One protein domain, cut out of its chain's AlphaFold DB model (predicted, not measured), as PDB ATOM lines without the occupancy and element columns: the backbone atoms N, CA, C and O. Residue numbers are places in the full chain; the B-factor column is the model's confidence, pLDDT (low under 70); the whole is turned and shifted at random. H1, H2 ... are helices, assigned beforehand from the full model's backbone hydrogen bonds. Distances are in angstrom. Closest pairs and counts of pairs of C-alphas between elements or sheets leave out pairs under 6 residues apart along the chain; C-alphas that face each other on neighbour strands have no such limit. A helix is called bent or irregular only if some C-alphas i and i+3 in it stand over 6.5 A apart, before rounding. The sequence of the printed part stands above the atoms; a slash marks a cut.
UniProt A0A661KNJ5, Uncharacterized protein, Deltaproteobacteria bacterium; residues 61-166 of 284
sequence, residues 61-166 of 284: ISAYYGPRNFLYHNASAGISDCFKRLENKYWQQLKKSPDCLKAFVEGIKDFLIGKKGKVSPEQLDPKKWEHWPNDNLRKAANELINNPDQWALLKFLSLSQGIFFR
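What this domain is: This is residues 61 to 166 of the 284 residues of an uncharacterized protein of Deltaproteobacteria bacterium (UniProt A0A661KNJ5). A compact up-and-down bundle of five helices, with H3 in the middle and H1, H2, H5 and H4, in that order, set round it as an open arc in which each touches the next. The long link of residues 113 to 134 swings round the outside of the bundle, past the gap between H1 and H4. The printed part has 106 residues, with five named helices in the order H1 H2 H3 H4 H5 and no named strand, and its class is all helix. The radius of gyration of the C-alphas is 12.5 A, and the C-alphas span 34 by 30 by 26 A, a rounded outline.

Where its parts are: H1, residues 61 to 77, begins with C-alpha 61 at (221.476, 181.674, 200.728) and is 25.4 A long from first to last C-alpha. It is irregular, with C-alphas 73 and 76 7.4 A apart, and has a kink of 27 degrees near residue 71. H2, residues 79 to 94, is 20.1 A long; it is irregular too, with C-alphas 89 and 92 7.3 A apart, and has a kink of 38 degrees near residue 88. H3, residues 98 to 112, is 21.3 A long and begins with C-alpha 98 at (219.247, 193.847, 204.674). H4, residues 135 to 146, is 16.3 A long. H5, residues 150 to 166, is 24.4 A long and ends with C-alpha 166 at (244.285, 194.099, 190.404).

How they stand to each other: H3 is the hub, touching the four other helices. H1 and H3 touch, closest at the C-alphas of Tyr 64 and Gly 107, 4.4 A apart, and run the same way at a shallow tilt of 34 degrees, only just short of steep. H2 and H3 touch only at the corner by their link, and only just, with 3 pairs of C-alphas within 8 A; the closest are those of Leu 94 and Leu 101, 5.4 A apart. H3 and H4 form a helical hairpin, with residues 141 to 145 of H4 touching H3; the closest C-alphas are those of Pro 98 and Ile 145, 6.2 A apart. Residues 108 to 112 of H3 touch residues 160 to 164 of H5, closest at the C-alphas of Leu 112 and Phe 164, 6.0 A apart. H1 and H2 form a helical hairpin at a shallow tilt of 21 degrees, closest at the C-alphas of Ala 75 and Cys 82, 6.2 A apart. H2 and H5 touch, closest at the C-alphas of Phe 83 and Leu 157, 6.5 A apart. H4 and H5 form a helical hairpin at a shallow tilt of 25 degrees, closest at the C-alphas of Leu 144 and Ala 152, 5.0 A apart. H1 is apart from H4 and H5, and H2 from H4. In H3, H4 and H5 every O i to N i+4 pair is within hydrogen-bond range; in H1 9 of 13 are, in H2 10 of 12.

The domain as a whole: The C-alphas farthest apart are those of Ala 77 and Lys 127, at 34.9 A. The printed part has no cut. The link from H3 to H4 is long, with 22 residues; the other three are tight. The mean pLDDT of the printed part is 73.1, and 39 residues are under 70, among them residues 75 to 80, 118 to 133 and 161 to 166.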
ATOM      1  N   ILE A  61     220.802 182.744 201.466       83.31
ATOM      2  CA  ILE A  61     221.476 181.674 200.728       83.31
ATOM      3  C   ILE A  61     221.417 181.891 199.205       83.31
ATOM      4  O   ILE A  61     222.437 181.784 198.529       83.31
ATOM      5  N   SER A  62     220.262 182.269 198.647       84.69
ATOM      6  CA  SER A  62     220.154 182.534 197.206       84.69
ATOM      7  C   SER A  62     220.842 183.834 196.795       84.69
ATOM      8  O   SER A  62     221.448 183.885 195.725       84.69
ATOM      9  N   ALA A  63     220.804 184.854 197.655       87.44
ATOM     10  CA  ALA A  63     221.502 186.120 197.465       87.44
ATOM     11  C   ALA A  63     223.027 185.976 197.522       87.44
ATOM     12  O   ALA A  63     223.710 186.692 196.803       87.44
ATOM     13  N   TYR A  64     223.553 185.023 198.292       87.38
ATOM     14  CA  TYR A  64     224.979 184.705 198.337       87.38
ATOM     15  C   TYR A  64     225.435 183.887 197.119       87.38
ATOM     16  O   TYR A  64     226.299 184.322 196.357       87.38
ATOM     17  N   TYR A  65     224.838 182.710 196.891       86.00
ATOM     18  CA  TYR A  65     225.320 181.791 195.850       86.00
ATOM     19  C   TYR A  65     224.991 182.250 194.432       86.00
ATOM     20  O   TYR A  65     225.795 182.044 193.524       86.00
ATOM     21  N   GLY A  66     223.830 182.876 194.224       86.00
ATOM     22  CA  GLY A  66     223.354 183.235 192.889       86.00
ATOM     23  C   GLY A  66     224.297 184.177 192.130       86.00
ATOM     24  O   GLY A  66     224.785 183.807 191.063       86.00
ATOM     25  N   PRO A  67     224.590 185.377 192.658       86.62
ATOM     26  CA  PRO A  67     225.518 186.334 192.054       86.62
ATOM     27  C   PRO A  67     226.957 185.815 191.986       86.62
ATOM     28  O   PRO A  67     227.602 185.958 190.950       86.62
ATOM     29  N   ARG A  68     227.446 185.183 193.064       87.12
ATOM     30  CA  ARG A  68     228.806 184.628 193.148       87.12
ATOM     31  C   ARG A  68     229.059 183.608 192.044       87.12
ATOM     32  O   ARG A  68     230.019 183.723 191.285       87.12
ATOM     33  N   ASN A  69     228.181 182.614 191.930       86.38
ATOM     34  CA  ASN A  69     228.339 181.562 190.935       86.38
ATOM     35  C   ASN A  69     228.054 182.100 189.526       86.38
ATOM     36  O   ASN A  69     228.777 181.762 188.593       86.38
ATOM     37  N   PHE A  70     227.084 183.012 189.361       85.56
ATOM     38  CA  PHE A  70     226.888 183.720 188.093       85.56
ATOM     39  C   PHE A  70     228.191 184.365 187.596       85.56
ATOM     40  O   PHE A  70     228.538 184.196 186.426       85.56
ATOM     41  N   LEU A  71     228.939 185.031 188.479       82.44
ATOM     42  CA  LEU A  71     230.237 185.609 188.141       82.44
ATOM     43  C   LEU A  71     231.265 184.537 187.764       82.44
ATOM     44  O   LEU A  71     231.911 184.682 186.731       82.44
ATOM     45  N   TYR A  72     231.367 183.426 188.499       79.31
ATOM     46  CA  TYR A  72     232.284 182.335 188.132       79.31
ATOM     47  C   TYR A  72     232.052 181.769 186.726       79.31
ATOM     48  O   TYR A  72     233.015 181.400 186.056       79.31
ATOM     49  N   HIS A  73     230.803 181.703 186.266       77.19
ATOM     50  CA  HIS A  73     230.496 181.149 184.947       77.19
ATOM     51  C   HIS A  73     230.610 182.161 183.802       77.19
ATOM     52  O   HIS A  73     230.818 181.741 182.664       77.19
ATOM     53  N   ASN A  74     230.458 183.463 184.076       76.44
ATOM     54  CA  ASN A  74     230.289 184.479 183.030       76.44
ATOM     55  C   ASN A  74     231.384 185.555 183.009       76.44
ATOM     56  O   ASN A  74     231.554 186.212 181.984       76.44
ATOM     57  N   ALA A  75     232.152 185.738 184.090       67.44
ATOM     58  CA  ALA A  75     233.118 186.835 184.188       67.44
ATOM     59  C   ALA A  75     234.207 186.783 183.104       67.44
ATOM     60  O   ALA A  75     234.629 187.839 182.632       67.44
ATOM     61  N   SER A  76     234.591 185.587 182.641       58.72
ATOM     62  CA  SER A  76     235.578 185.404 181.566       58.72
ATOM     63  C   SER A  76     235.136 185.981 180.217       58.72
ATOM     64  O   SER A  76     235.977 186.275 179.377       58.72
ATOM     65  N   ALA A  77     233.827 186.153 179.993       55.41
ATOM     66  CA  ALA A  77     233.278 186.768 178.783       55.41
ATOM     67  C   ALA A  77     233.132 188.299 178.899       55.41
ATOM     68  O   ALA A  77     232.808 188.963 177.916       55.41
ATOM     69  N   GLY A  78     233.353 188.870 180.088       61.47
ATOM     70  CA  GLY A  78     233.234 190.303 180.343       61.47
ATOM     71  C   GLY A  78     232.722 190.600 181.749       61.47
ATOM     72  O   GLY A  78     231.515 190.703 181.981       61.47
ATOM     73  N   ILE A  79     233.641 190.810 182.692       65.25
ATOM     74  CA  ILE A  79     233.298 191.073 184.097       65.25
ATOM     75  C   ILE A  79     232.438 192.337 184.277       65.25
ATOM     76  O   ILE A  79     231.507 192.339 185.078       65.25
ATOM     77  N   SER A  80     232.668 193.382 183.471       63.06
ATOM     78  CA  SER A  80     231.860 194.612 183.500       63.06
ATOM     79  C   SER A  80     230.398 194.358 183.113       63.06
ATOM     80  O   SER A  80     229.492 194.862 183.775       63.06
ATOM     81  N   ASP A  81     230.150 193.544 182.081       71.56
ATOM     82  CA  ASP A  81     228.787 193.189 181.661       71.56
ATOM     83  C   ASP A  81     228.083 192.339 182.725       71.56
ATOM     84  O   ASP A  81     226.905 192.539 183.022       71.56
ATOM     85  N   CYS A  82     228.827 191.439 183.376       76.62
ATOM     86  CA  CYS A  82     228.301 190.658 184.487       76.62
ATOM     87  C   CYS A  82     227.821 191.566 185.624       76.62
ATOM     88  O   CYS A  82     226.682 191.426 186.069       76.62
ATOM     89  N   PHE A  83     228.638 192.533 186.051       76.19
ATOM     90  CA  PHE A  83     228.256 193.477 187.102       76.19
ATOM     91  C   PHE A  83     227.068 194.371 186.702       76.19
ATOM     92  O   PHE A  83     226.162 194.540 187.516       76.19
ATOM     93  N   LYS A  84     226.971 194.827 185.443       77.00
ATOM     94  CA  LYS A  84     225.773 195.531 184.927       77.00
ATOM     95  C   LYS A  84     224.506 194.675 185.000       77.00
ATOM     96  O   LYS A  84     223.421 195.166 185.307       77.00
ATOM     97  N   ARG A  85     224.609 193.373 184.717       80.00
ATOM     98  CA  ARG A  85     223.472 192.443 184.839       80.00
ATOM     99  C   ARG A  85     223.075 192.225 186.294       80.00
ATOM    100  O   ARG A  85     221.878 192.158 186.572       80.00
ATOM    101  N   LEU A  86     224.049 192.129 187.205       82.00
ATOM    102  CA  LEU A  86     223.784 192.066 188.645       82.00
ATOM    103  C   LEU A  86     223.033 193.320 189.111       82.00
ATOM    104  O   LEU A  86     222.019 193.197 189.795       82.00
ATOM    105  N   GLU A  87     223.477 194.500 188.677       79.62
ATOM    106  CA  GLU A  87     222.825 195.781 188.957       79.62
ATOM    107  C   GLU A  87     221.375 195.795 188.464       79.62
ATOM    108  O   GLU A  87     220.439 195.852 189.262       79.62
ATOM    109  N   ASN A  88     221.168 195.655 187.157       77.75
ATOM    110  CA  ASN A  88     219.850 195.841 186.556       77.75
ATOM    111  C   ASN A  88     218.824 194.803 187.022       77.75
ATOM    112  O   ASN A  88     217.643 195.113 187.193       77.75
ATOM    113  N   LYS A  89     219.254 193.552 187.216       75.62
ATOM    114  CA  LYS A  89     218.331 192.438 187.457       75.62
ATOM    115  C   LYS A  89     218.027 192.226 188.934       75.62
ATOM    116  O   LYS A  89     216.917 191.811 189.272       75.62
ATOM    117  N   TYR A  90     219.001 192.453 189.812       76.31
ATOM    118  CA  TYR A  90     218.919 191.981 191.197       76.31
ATOM    119  C   TYR A  90     218.704 193.101 192.199       76.31
ATOM    120  O   TYR A  90     218.141 192.858 193.268       76.31
ATOM    121  N   TRP A  91     219.032 194.338 191.827       78.88
ATOM    122  CA  TRP A  91     218.952 195.476 192.724       78.88
ATOM    123  C   TRP A  91     217.575 195.675 193.363       78.88
ATOM    124  O   TRP A  91     217.448 195.767 194.584       78.88
ATOM    125  N   GLN A  92     216.516 195.657 192.549       78.69
ATOM    126  CA  GLN A  92     215.145 195.886 193.020       78.69
ATOM    127  C   GLN A  92     214.662 194.834 194.030       78.69
ATOM    128  O   GLN A  92     213.737 195.101 194.799       78.69
ATOM    129  N   GLN A  93     215.255 193.638 194.009       79.19
ATOM    130  CA  GLN A  93     214.907 192.537 194.904       79.19
ATOM    131  C   GLN A  93     215.784 192.549 196.158       79.19
ATOM    132  O   GLN A  93     215.246 192.469 197.260       79.19
ATOM    133  N   LEU A  94     217.096 192.730 195.994       79.62
ATOM    134  CA  LEU A  94     218.064 192.739 197.091       79.62
ATOM    135  C   LEU A  94     217.817 193.896 198.061       79.62
ATOM    136  O   LEU A  94     217.777 193.666 199.265       79.62
ATOM    137  N   LYS A  95     217.527 195.104 197.554       77.12
ATOM    138  CA  LYS A  95     217.332 196.306 198.387       77.12
ATOM    139  C   LYS A  95     216.211 196.210 199.425       77.12
ATOM    140  O   LYS A  95     216.117 197.043 200.316       77.12
ATOM    141  N   LYS A  96     215.326 195.219 199.291       79.19
ATOM    142  CA  LYS A  96     214.181 195.011 200.185       79.19
ATOM    143  C   LYS A  96     214.540 194.228 201.450       79.19
ATOM    144  O   LYS A  96     213.709 194.154 202.347       79.19
ATOM    145  N   SER A  97     215.723 193.612 201.515       84.81
ATOM    146  CA  SER A  97     216.147 192.781 202.645       84.81
ATOM    147  C   SER A  97     217.613 193.056 203.000       84.81
ATOM    148  O   SER A  97     218.502 192.695 202.224       84.81
ATOM    149  N   PRO A  98     217.886 193.631 204.189       81.56
ATOM    150  CA  PRO A  98     219.247 193.847 204.674       81.56
ATOM    151  C   PRO A  98     220.084 192.566 204.711       81.56
ATOM    152  O   PRO A  98     221.239 192.589 204.301       81.56
ATOM    153  N   ASP A  99     219.502 191.436 205.124       83.69
ATOM    154  CA  ASP A  99     220.209 190.148 205.189       83.69
ATOM    155  C   ASP A  99     220.561 189.603 203.799       83.69
ATOM    156  O   ASP A  99     221.633 189.029 203.609       83.69
ATOM    157  N   CYS A 100     219.704 189.826 202.797       86.00
ATOM    158  CA  CYS A 100     220.015 189.457 201.415       86.00
ATOM    159  C   CYS A 100     221.090 190.363 200.802       86.00
ATOM    160  O   CYS A 100     221.947 189.856 200.087       86.00
ATOM    161  N   LEU A 101     221.088 191.675 201.078       84.00
ATOM    162  CA  LEU A 101     222.164 192.586 200.639       84.00
ATOM    163  C   LEU A 101     223.513 192.167 201.217       84.00
ATOM    164  O   LEU A 101     224.504 192.050 200.504       84.00
ATOM    165  N   LYS A 102     223.516 191.899 202.517       82.25
ATOM    166  CA  LYS A 102     224.646 191.381 203.277       82.25
ATOM    167  C   LYS A 102     225.210 190.100 202.657       82.25
ATOM    168  O   LYS A 102     226.395 190.032 202.336       82.25
ATOM    169  N   ALA A 103     224.342 189.131 202.387       86.56
ATOM    170  CA  ALA A 103     224.719 187.883 201.740       86.56
ATOM    171  C   ALA A 103     225.191 188.073 200.285       86.56
ATOM    172  O   ALA A 103     226.148 187.429 199.864       86.56
ATOM    173  N   PHE A 104     224.573 188.985 199.526       88.38
ATOM    174  CA  PHE A 104     225.007 189.359 198.175       88.38
ATOM    175  C   PHE A 104     226.436 189.888 198.176       88.38
ATOM    176  O   PHE A 104     227.279 189.389 197.434       88.38
ATOM    177  N   VAL A 105     226.714 190.866 199.037       85.06
ATOM    178  CA  VAL A 105     228.034 191.478 199.165       85.06
ATOM    179  C   VAL A 105     229.095 190.431 199.519       85.06
ATOM    180  O   VAL A 105     230.160 190.400 198.902       85.06
ATOM    181  N   GLU A 106     228.781 189.531 200.449       82.94
ATOM    182  CA  GLU A 106     229.659 188.427 200.837       82.94
ATOM    183  C   GLU A 106     229.895 187.443 199.679       82.94
ATOM    184  O   GLU A 106     231.012 186.975 199.466       82.94
ATOM    185  N   GLY A 107     228.870 187.183 198.863       85.88
ATOM    186  CA  GLY A 107     228.996 186.388 197.644       85.88
ATOM    187  C   GLY A 107     229.978 187.013 196.651       85.88
ATOM    188  O   GLY A 107     230.835 186.315 196.110       85.88
ATOM    189  N   ILE A 108     229.914 188.333 196.453       85.75
ATOM    190  CA  ILE A 108     230.889 189.055 195.622       85.75
ATOM    191  C   ILE A 108     232.291 188.967 196.237       85.75
ATOM    192  O   ILE A 108     233.245 188.685 195.515       85.75
ATOM    193  N   LYS A 109     232.433 189.130 197.558       79.31
ATOM    194  CA  LYS A 109     233.723 188.994 198.255       79.31
ATOM    195  C   LYS A 109     234.361 187.626 198.023       79.31
ATOM    196  O   LYS A 109     235.521 187.553 197.622       79.31
ATOM    197  N   ASP A 110     233.601 186.559 198.247       81.56
ATOM    198  CA  ASP A 110     234.090 185.189 198.103       81.56
ATOM    199  C   ASP A 110     234.449 184.869 196.647       81.56
ATOM    200  O   ASP A 110     235.491 184.256 196.395       81.56
ATOM    201  N   PHE A 111     233.682 185.400 195.686       79.75
ATOM    202  CA  PHE A 111     234.073 185.389 194.276       79.75
ATOM    203  C   PHE A 111     235.456 186.032 194.059       79.75
ATOM    204  O   PHE A 111     236.338 185.394 193.478       79.75
ATOM    205  N   LEU A 112     235.686 187.248 194.576       69.19
ATOM    206  CA  LEU A 112     236.950 187.990 194.418       69.19
ATOM    207  C   LEU A 112     238.163 187.281 195.038       69.19
ATOM    208  O   LEU A 112     239.304 187.492 194.611       69.19
ATOM    209  N   ILE A 113     237.956 186.453 196.063       65.25
ATOM    210  CA  ILE A 113     239.028 185.654 196.669       65.25
ATOM    211  C   ILE A 113     239.174 184.253 196.076       65.25
ATOM    212  O   ILE A 113     240.057 183.519 196.503       65.25
ATOM    213  N   GLY A 114     238.378 183.904 195.061       65.50
ATOM    214  CA  GLY A 114     238.431 182.581 194.437       65.50
ATOM    215  C   GLY A 114     237.854 181.473 195.323       65.50
ATOM    216  O   GLY A 114     238.092 180.297 195.054       65.50
ATOM    217  N   LYS A 115     237.099 181.828 196.370       71.19
ATOM    218  CA  LYS A 115     236.512 180.867 197.299       71.19
ATOM    219  C   LYS A 115     235.316 180.170 196.653       71.19
ATOM    220  O   LYS A 115     234.241 180.742 196.467       71.19
ATOM    221  N   LYS A 116     235.520 178.890 196.356       69.81
ATOM    222  CA  LYS A 116     234.492 177.941 195.921       69.81
ATOM    223  C   LYS A 116     234.081 177.053 197.098       69.81
ATOM    224  O   LYS A 116     234.769 177.023 198.116       69.81
ATOM    225  N   GLY A 117     232.967 176.336 196.976       71.56
ATOM    226  CA  GLY A 117     232.479 175.443 198.027       71.56
ATOM    227  C   GLY A 117     231.134 175.840 198.619       71.56
ATOM    228  O   GLY A 117     230.669 176.984 198.480       71.56
ATOM    229  N   LYS A 118     230.543 174.863 199.319       68.94
ATOM    230  CA  LYS A 118     229.419 175.057 200.233       68.94
ATOM    231  C   LYS A 118     229.924 175.737 201.508       68.94
ATOM    232  O   LYS A 118     230.770 175.217 202.223       68.94
ATOM    233  N   VAL A 119     229.379 176.906 201.769       65.44
ATOM    234  CA  VAL A 119     229.398 177.638 203.031       65.44
ATOM    235  C   VAL A 119     228.182 177.196 203.845       65.44
ATOM    236  O   VAL A 119     227.070 177.130 203.303       65.44
ATOM    237  N   SER A 120     228.388 176.847 205.117       59.75
ATOM    238  CA  SER A 120     227.297 176.390 205.981       59.75
ATOM    239  C   SER A 120     226.297 177.528 206.244       59.75
ATOM    240  O   SER A 120     226.676 178.703 206.215       59.75
ATOM    241  N   PRO A 121     225.013 177.230 206.512       56.09
ATOM    242  CA  PRO A 121     224.045 178.258 206.887       56.09
ATOM    243  C   PRO A 121     224.489 179.098 208.094       56.09
ATOM    244  O   PRO A 121     224.214 180.294 208.113       56.09
ATOM    245  N   GLU A 122     225.225 178.523 209.057       57.06
ATOM    246  CA  GLU A 122     225.758 179.285 210.200       57.06
ATOM    247  C   GLU A 122     226.891 180.243 209.807       57.06
ATOM    248  O   GLU A 122     227.076 181.270 210.454       57.06
ATOM    249  N   GLN A 123     227.652 179.931 208.756       55.53
ATOM    250  CA  GLN A 123     228.671 180.827 208.198       55.53
ATOM    251  C   GLN A 123     228.048 181.987 207.402       55.53
ATOM    252  O   GLN A 123     228.682 183.023 207.214       55.53
ATOM    253  N   LEU A 124     226.789 181.846 206.977       54.62
ATOM    254  CA  LEU A 124     225.981 182.914 206.386       54.62
ATOM    255  C   LEU A 124     225.197 183.718 207.445       54.62
ATOM    256  O   LEU A 124     224.307 184.479 207.071       54.62
ATOM    257  N   ASP A 125     225.519 183.572 208.739       59.75
ATOM    258  CA  ASP A 125     224.990 184.417 209.817       59.75
ATOM    259  C   ASP A 125     225.635 185.814 209.767       59.75
ATOM    260  O   ASP A 125     226.819 185.953 210.101       59.75
ATOM    261  N   PRO A 126     224.869 186.871 209.429       46.94
ATOM    262  CA  PRO A 126     225.388 188.226 209.285       46.94
ATOM    263  C   PRO A 126     226.075 188.811 210.520       46.94
ATOM    264  O   PRO A 126     226.742 189.839 210.416       46.94
ATOM    265  N   LYS A 127     225.891 188.204 211.696       48.12
ATOM    266  CA  LYS A 127     226.488 188.650 212.959       48.12
ATOM    267  C   LYS A 127     227.927 188.165 213.170       48.12
ATOM    268  O   LYS A 127     228.557 188.616 214.119       48.12
ATOM    269  N   LYS A 128     228.449 187.269 212.325       50.81
ATOM    270  CA  LYS A 128     229.759 186.608 212.513       50.81
ATOM    271  C   LYS A 128     230.820 186.994 211.470       50.81
ATOM    272  O   LYS A 128     231.815 186.290 211.309       50.81
ATOM    273  N   TRP A 129     230.612 188.067 210.710       60.38
ATOM    274  CA  TRP A 129     231.449 188.398 209.550       60.38
ATOM    275  C   TRP A 129     232.467 189.500 209.851       60.38
ATOM    276  O   TRP A 129     232.117 190.674 209.931       60.38
ATOM    277  N   GLU A 130     233.742 189.130 209.970       54.53
ATOM    278  CA  GLU A 130     234.779 190.060 210.455       54.53
ATOM    279  C   GLU A 130     235.764 190.557 209.375       54.53
ATOM    280  O   GLU A 130     236.438 191.562 209.584       54.53
ATOM    281  N   HIS A 131     235.842 189.918 208.198       60.16
ATOM    282  CA  HIS A 131     236.972 190.124 207.274       60.16
ATOM    283  C   HIS A 131     236.554 190.648 205.892       60.16
ATOM    284  O   HIS A 131     235.878 189.951 205.127       60.16
ATOM    285  N   TRP A 132     237.015 191.863 205.564       64.81
ATOM    286  CA  TRP A 132     236.817 192.544 204.279       64.81
ATOM    287  C   TRP A 132     238.138 192.663 203.506       64.81
ATOM    288  O   TRP A 132     239.167 192.903 204.131       64.81
ATOM    289  N   PRO A 133     238.139 192.562 202.161       61.16
ATOM    290  CA  PRO A 133     239.372 192.620 201.370       61.16
ATOM    291  C   PRO A 133     240.136 193.944 201.499       61.16
ATOM    292  O   PRO A 133     241.353 193.954 201.350       61.16
ATOM    293  N   ASN A 134     239.433 195.057 201.735       70.19
ATOM    294  CA  ASN A 134     240.008 196.341 202.136       70.19
ATOM    295  C   ASN A 134     238.942 197.251 202.780       70.19
ATOM    296  O   ASN A 134     237.737 196.990 202.688       70.19
ATOM    297  N   ASP A 135     239.396 198.348 203.391       67.56
ATOM    298  CA  ASP A 135     238.536 199.298 204.102       67.56
ATOM    299  C   ASP A 135     237.576 200.076 203.200       67.56
ATOM    300  O   ASP A 135     236.443 200.336 203.602       67.56
ATOM    301  N   ASN A 136     237.975 200.407 201.972       67.06
ATOM    302  CA  ASN A 136     237.109 201.130 201.034       67.06
ATOM    303  C   ASN A 136     235.915 200.273 200.601       67.06
ATOM    304  O   ASN A 136     234.786 200.756 200.551       67.06
ATOM    305  N   LEU A 137     236.148 198.985 200.345       70.75
ATOM    306  CA  LEU A 137     235.116 198.017 200.001       70.75
ATOM    307  C   LEU A 137     234.187 197.774 201.194       70.75
ATOM    308  O   LEU A 137     232.973 197.729 201.012       70.75
ATOM    309  N   ARG A 138     234.740 197.692 202.413       76.75
ATOM    310  CA  ARG A 138     233.963 197.605 203.659       76.75
ATOM    311  C   ARG A 138     233.053 198.818 203.848       76.75
ATOM    312  O   ARG A 138     231.866 198.657 204.115       76.75
ATOM    313  N   LYS A 139     233.593 200.031 203.690       77.00
ATOM    314  CA  LYS A 139     232.827 201.281 203.794       77.00
ATOM    315  C   LYS A 139     231.714 201.340 202.746       77.00
ATOM    316  O   LYS A 139     230.570 201.582 203.112       77.00
ATOM    317  N   ALA A 140     232.021 201.047 201.481       75.19
ATOM    318  CA  ALA A 140     231.032 201.047 200.401       75.19
ATOM    319  C   ALA A 140     229.944 199.979 200.590       75.19
ATOM    320  O   ALA A 140     228.777 200.225 200.304       75.19
ATOM    321  N   ALA A 141     230.300 198.803 201.110       79.50
ATOM    322  CA  ALA A 141     229.328 197.781 201.473       79.50
ATOM    323  C   ALA A 141     228.412 198.230 202.618       79.50
ATOM    324  O   ALA A 141     227.201 198.047 202.538       79.50
ATOM    325  N   ASN A 142     228.968 198.838 203.667       79.19
ATOM    326  CA  ASN A 142     228.181 199.362 204.784       79.19
ATOM    327  C   ASN A 142     227.245 200.493 204.337       79.19
ATOM    328  O   ASN A 142     226.093 200.536 204.756       79.19
ATOM    329  N   GLU A 143     227.715 201.373 203.455       78.94
ATOM    330  CA  GLU A 143     226.895 202.404 202.815       78.94
ATOM    331  C   GLU A 143     225.747 201.776 202.019       78.94
ATOM    332  O   GLU A 143     224.599 202.141 202.239       78.94
ATOM    333  N   LEU A 144     226.028 200.762 201.192       82.94
ATOM    334  CA  LEU A 144     225.018 200.024 200.431       82.94
ATOM    335  C   LEU A 144     223.971 199.337 201.323       82.94
ATOM    336  O   LEU A 144     222.790 199.303 200.985       82.94
ATOM    337  N   ILE A 145     224.404 198.762 202.447       79.56
ATOM    338  CA  ILE A 145     223.530 198.076 203.407       79.56
ATOM    339  C   ILE A 145     222.606 199.075 204.112       79.56
ATOM    340  O   ILE A 145     221.428 198.775 204.307       79.56
ATOM    341  N   ASN A 146     223.136 200.235 204.499       79.69
ATOM    342  CA  ASN A 146     222.400 201.232 205.275       79.69
ATOM    343  C   ASN A 146     221.537 202.147 204.394       79.69
ATOM    344  O   ASN A 146     220.444 202.526 204.803       79.69
ATOM    345  N   ASN A 147     222.004 202.464 203.186       77.62
ATOM    346  CA  ASN A 147     221.343 203.330 202.216       77.62
ATOM    347  C   ASN A 147     221.286 202.620 200.860       77.62
ATOM    348  O   ASN A 147     222.135 202.844 199.992       77.62
ATOM    349  N   PRO A 148     220.302 201.730 200.657       71.56
ATOM    350  CA  PRO A 148     220.251 200.965 199.438       71.56
ATOM    351  C   PRO A 148     219.663 201.815 198.302       71.56
ATOM    352  O   PRO A 148     218.456 201.776 198.032       71.56
ATOM    353  N   ASP A 149     220.535 202.514 197.567       77.00
ATOM    354  CA  ASP A 149     220.246 203.116 196.256       77.00
ATOM    355  C   ASP A 149     221.128 202.551 195.114       77.00
ATOM    356  O   ASP A 149     222.116 201.840 195.327       77.00
ATOM    357  N   GLN A 150     220.717 202.813 193.868       69.00
ATOM    358  CA  GLN A 150     221.396 202.286 192.678       69.00
ATOM    359  C   GLN A 150     222.856 202.766 192.579       69.00
ATOM    360  O   GLN A 150     223.715 202.020 192.106       69.00
ATOM    361  N   TRP A 151     223.156 203.972 193.059       66.88
ATOM    362  CA  TRP A 151     224.500 204.541 193.049       66.88
ATOM    363  C   TRP A 151     225.412 203.869 194.070       66.88
ATOM    364  O   TRP A 151     226.553 203.540 193.740       66.88
ATOM    365  N   ALA A 152     224.910 203.578 195.270       71.94
ATOM    366  CA  ALA A 152     225.646 202.818 196.275       71.94
ATOM    367  C   ALA A 152     226.018 201.416 195.755       71.94
ATOM    368  O   ALA A 152     227.136 200.940 195.976       71.94
ATOM    369  N   LEU A 153     225.117 200.769 195.000       74.88
ATOM    370  CA  LEU A 153     225.416 199.478 194.380       74.88
ATOM    371  C   LEU A 153     226.498 199.621 193.309       74.88
ATOM    372  O   LEU A 153     227.475 198.877 193.329       74.88
ATOM    373  N   LEU A 154     226.346 200.579 192.394       67.12
ATOM    374  CA  LEU A 154     227.336 200.864 191.353       67.12
ATOM    375  C   LEU A 154     228.730 201.095 191.943       67.12
ATOM    376  O   LEU A 154     229.711 200.529 191.456       67.12
ATOM    377  N   LYS A 155     228.813 201.867 193.030       71.19
ATOM    378  CA  LYS A 155     230.046 202.122 193.781       71.19
ATOM    379  C   LYS A 155     230.643 200.829 194.338       71.19
ATOM    380  O   LYS A 155     231.816 200.544 194.100       71.19
ATOM    381  N   PHE A 156     229.837 200.013 195.019       81.62
ATOM    382  CA  PHE A 156     230.276 198.730 195.572       81.62
ATOM    383  C   PHE A 156     230.763 197.751 194.484       81.62
ATOM    384  O   PHE A 156     231.829 197.141 194.629       81.62
ATOM    385  N   LEU A 157     230.028 197.620 193.375       77.12
ATOM    386  CA  LEU A 157     230.393 196.729 192.267       77.12
ATOM    387  C   LEU A 157     231.645 197.218 191.527       77.12
ATOM    388  O   LEU A 157     232.496 196.402 191.183       77.12
ATOM    389  N   SER A 158     231.810 198.531 191.351       67.88
ATOM    390  CA  SER A 158     233.001 199.118 190.718       67.88
ATOM    391  C   SER A 158     234.261 198.894 191.557       67.88
ATOM    392  O   SER A 158     235.296 198.485 191.030       67.88
ATOM    393  N   LEU A 159     234.174 199.085 192.880       69.00
ATOM    394  CA  LEU A 159     235.276 198.783 193.802       69.00
ATOM    395  C   LEU A 159     235.617 197.286 193.799       69.00
ATOM    396  O   LEU A 159     236.791 196.917 193.764       69.00
ATOM    397  N   SER A 160     234.593 196.429 193.775       74.19
ATOM    398  CA  SER A 160     234.751 194.975 193.664       74.19
ATOM    399  C   SER A 160     235.466 194.583 192.365       74.19
ATOM    400  O   SER A 160     236.433 193.824 192.387       74.19
ATOM    401  N   GLN A 161     235.040 195.148 191.234       69.56
ATOM    402  CA  GLN A 161     235.644 194.928 189.922       69.56
ATOM    403  C   GLN A 161     237.114 195.379 189.884       69.56
ATOM    404  O   GLN A 161     237.965 194.656 189.365       69.56
ATOM    405  N   GLY A 162     237.430 196.539 190.469       63.28
ATOM    406  CA  GLY A 162     238.799 197.053 190.549       63.28
ATOM    407  C   GLY A 162     239.755 196.111 191.291       63.28
ATOM    408  O   GLY A 162     240.899 195.945 190.876       63.28
ATOM    409  N   ILE A 163     239.291 195.429 192.344       63.47
ATOM    410  CA  ILE A 163     240.091 194.425 193.070       63.47
ATOM    411  C   ILE A 163     240.411 193.210 192.187       63.47
ATOM    412  O   ILE A 163     241.525 192.694 192.244       63.47
ATOM    413  N   PHE A 164     239.460 192.757 191.367       55.72
ATOM    414  CA  PHE A 164     239.667 191.620 190.465       55.72
ATOM    415  C   PHE A 164     240.697 191.929 189.379       55.72
ATOM    416  O   PHE A 164     241.649 191.172 189.204       55.72
ATOM    417  N   PHE A 165     240.561 193.077 188.712       55.53
ATOM    418  CA  PHE A 165     241.558 193.528 187.743       55.53
ATOM    419  C   PHE A 165     242.951 193.600 188.383       55.53
ATOM    420  O   PHE A 165     243.918 193.085 187.830       55.53
ATOM    421  N   ARG A 166     243.038 194.095 189.624       53.38
ATOM    422  CA  ARG A 166     244.285 194.099 190.404       53.38
ATOM    423  C   ARG A 166     244.811 192.705 190.777       53.38
ATOM    424  O   ARG A 166     245.973 192.624 191.158       53.38
TER     425      ARG A 166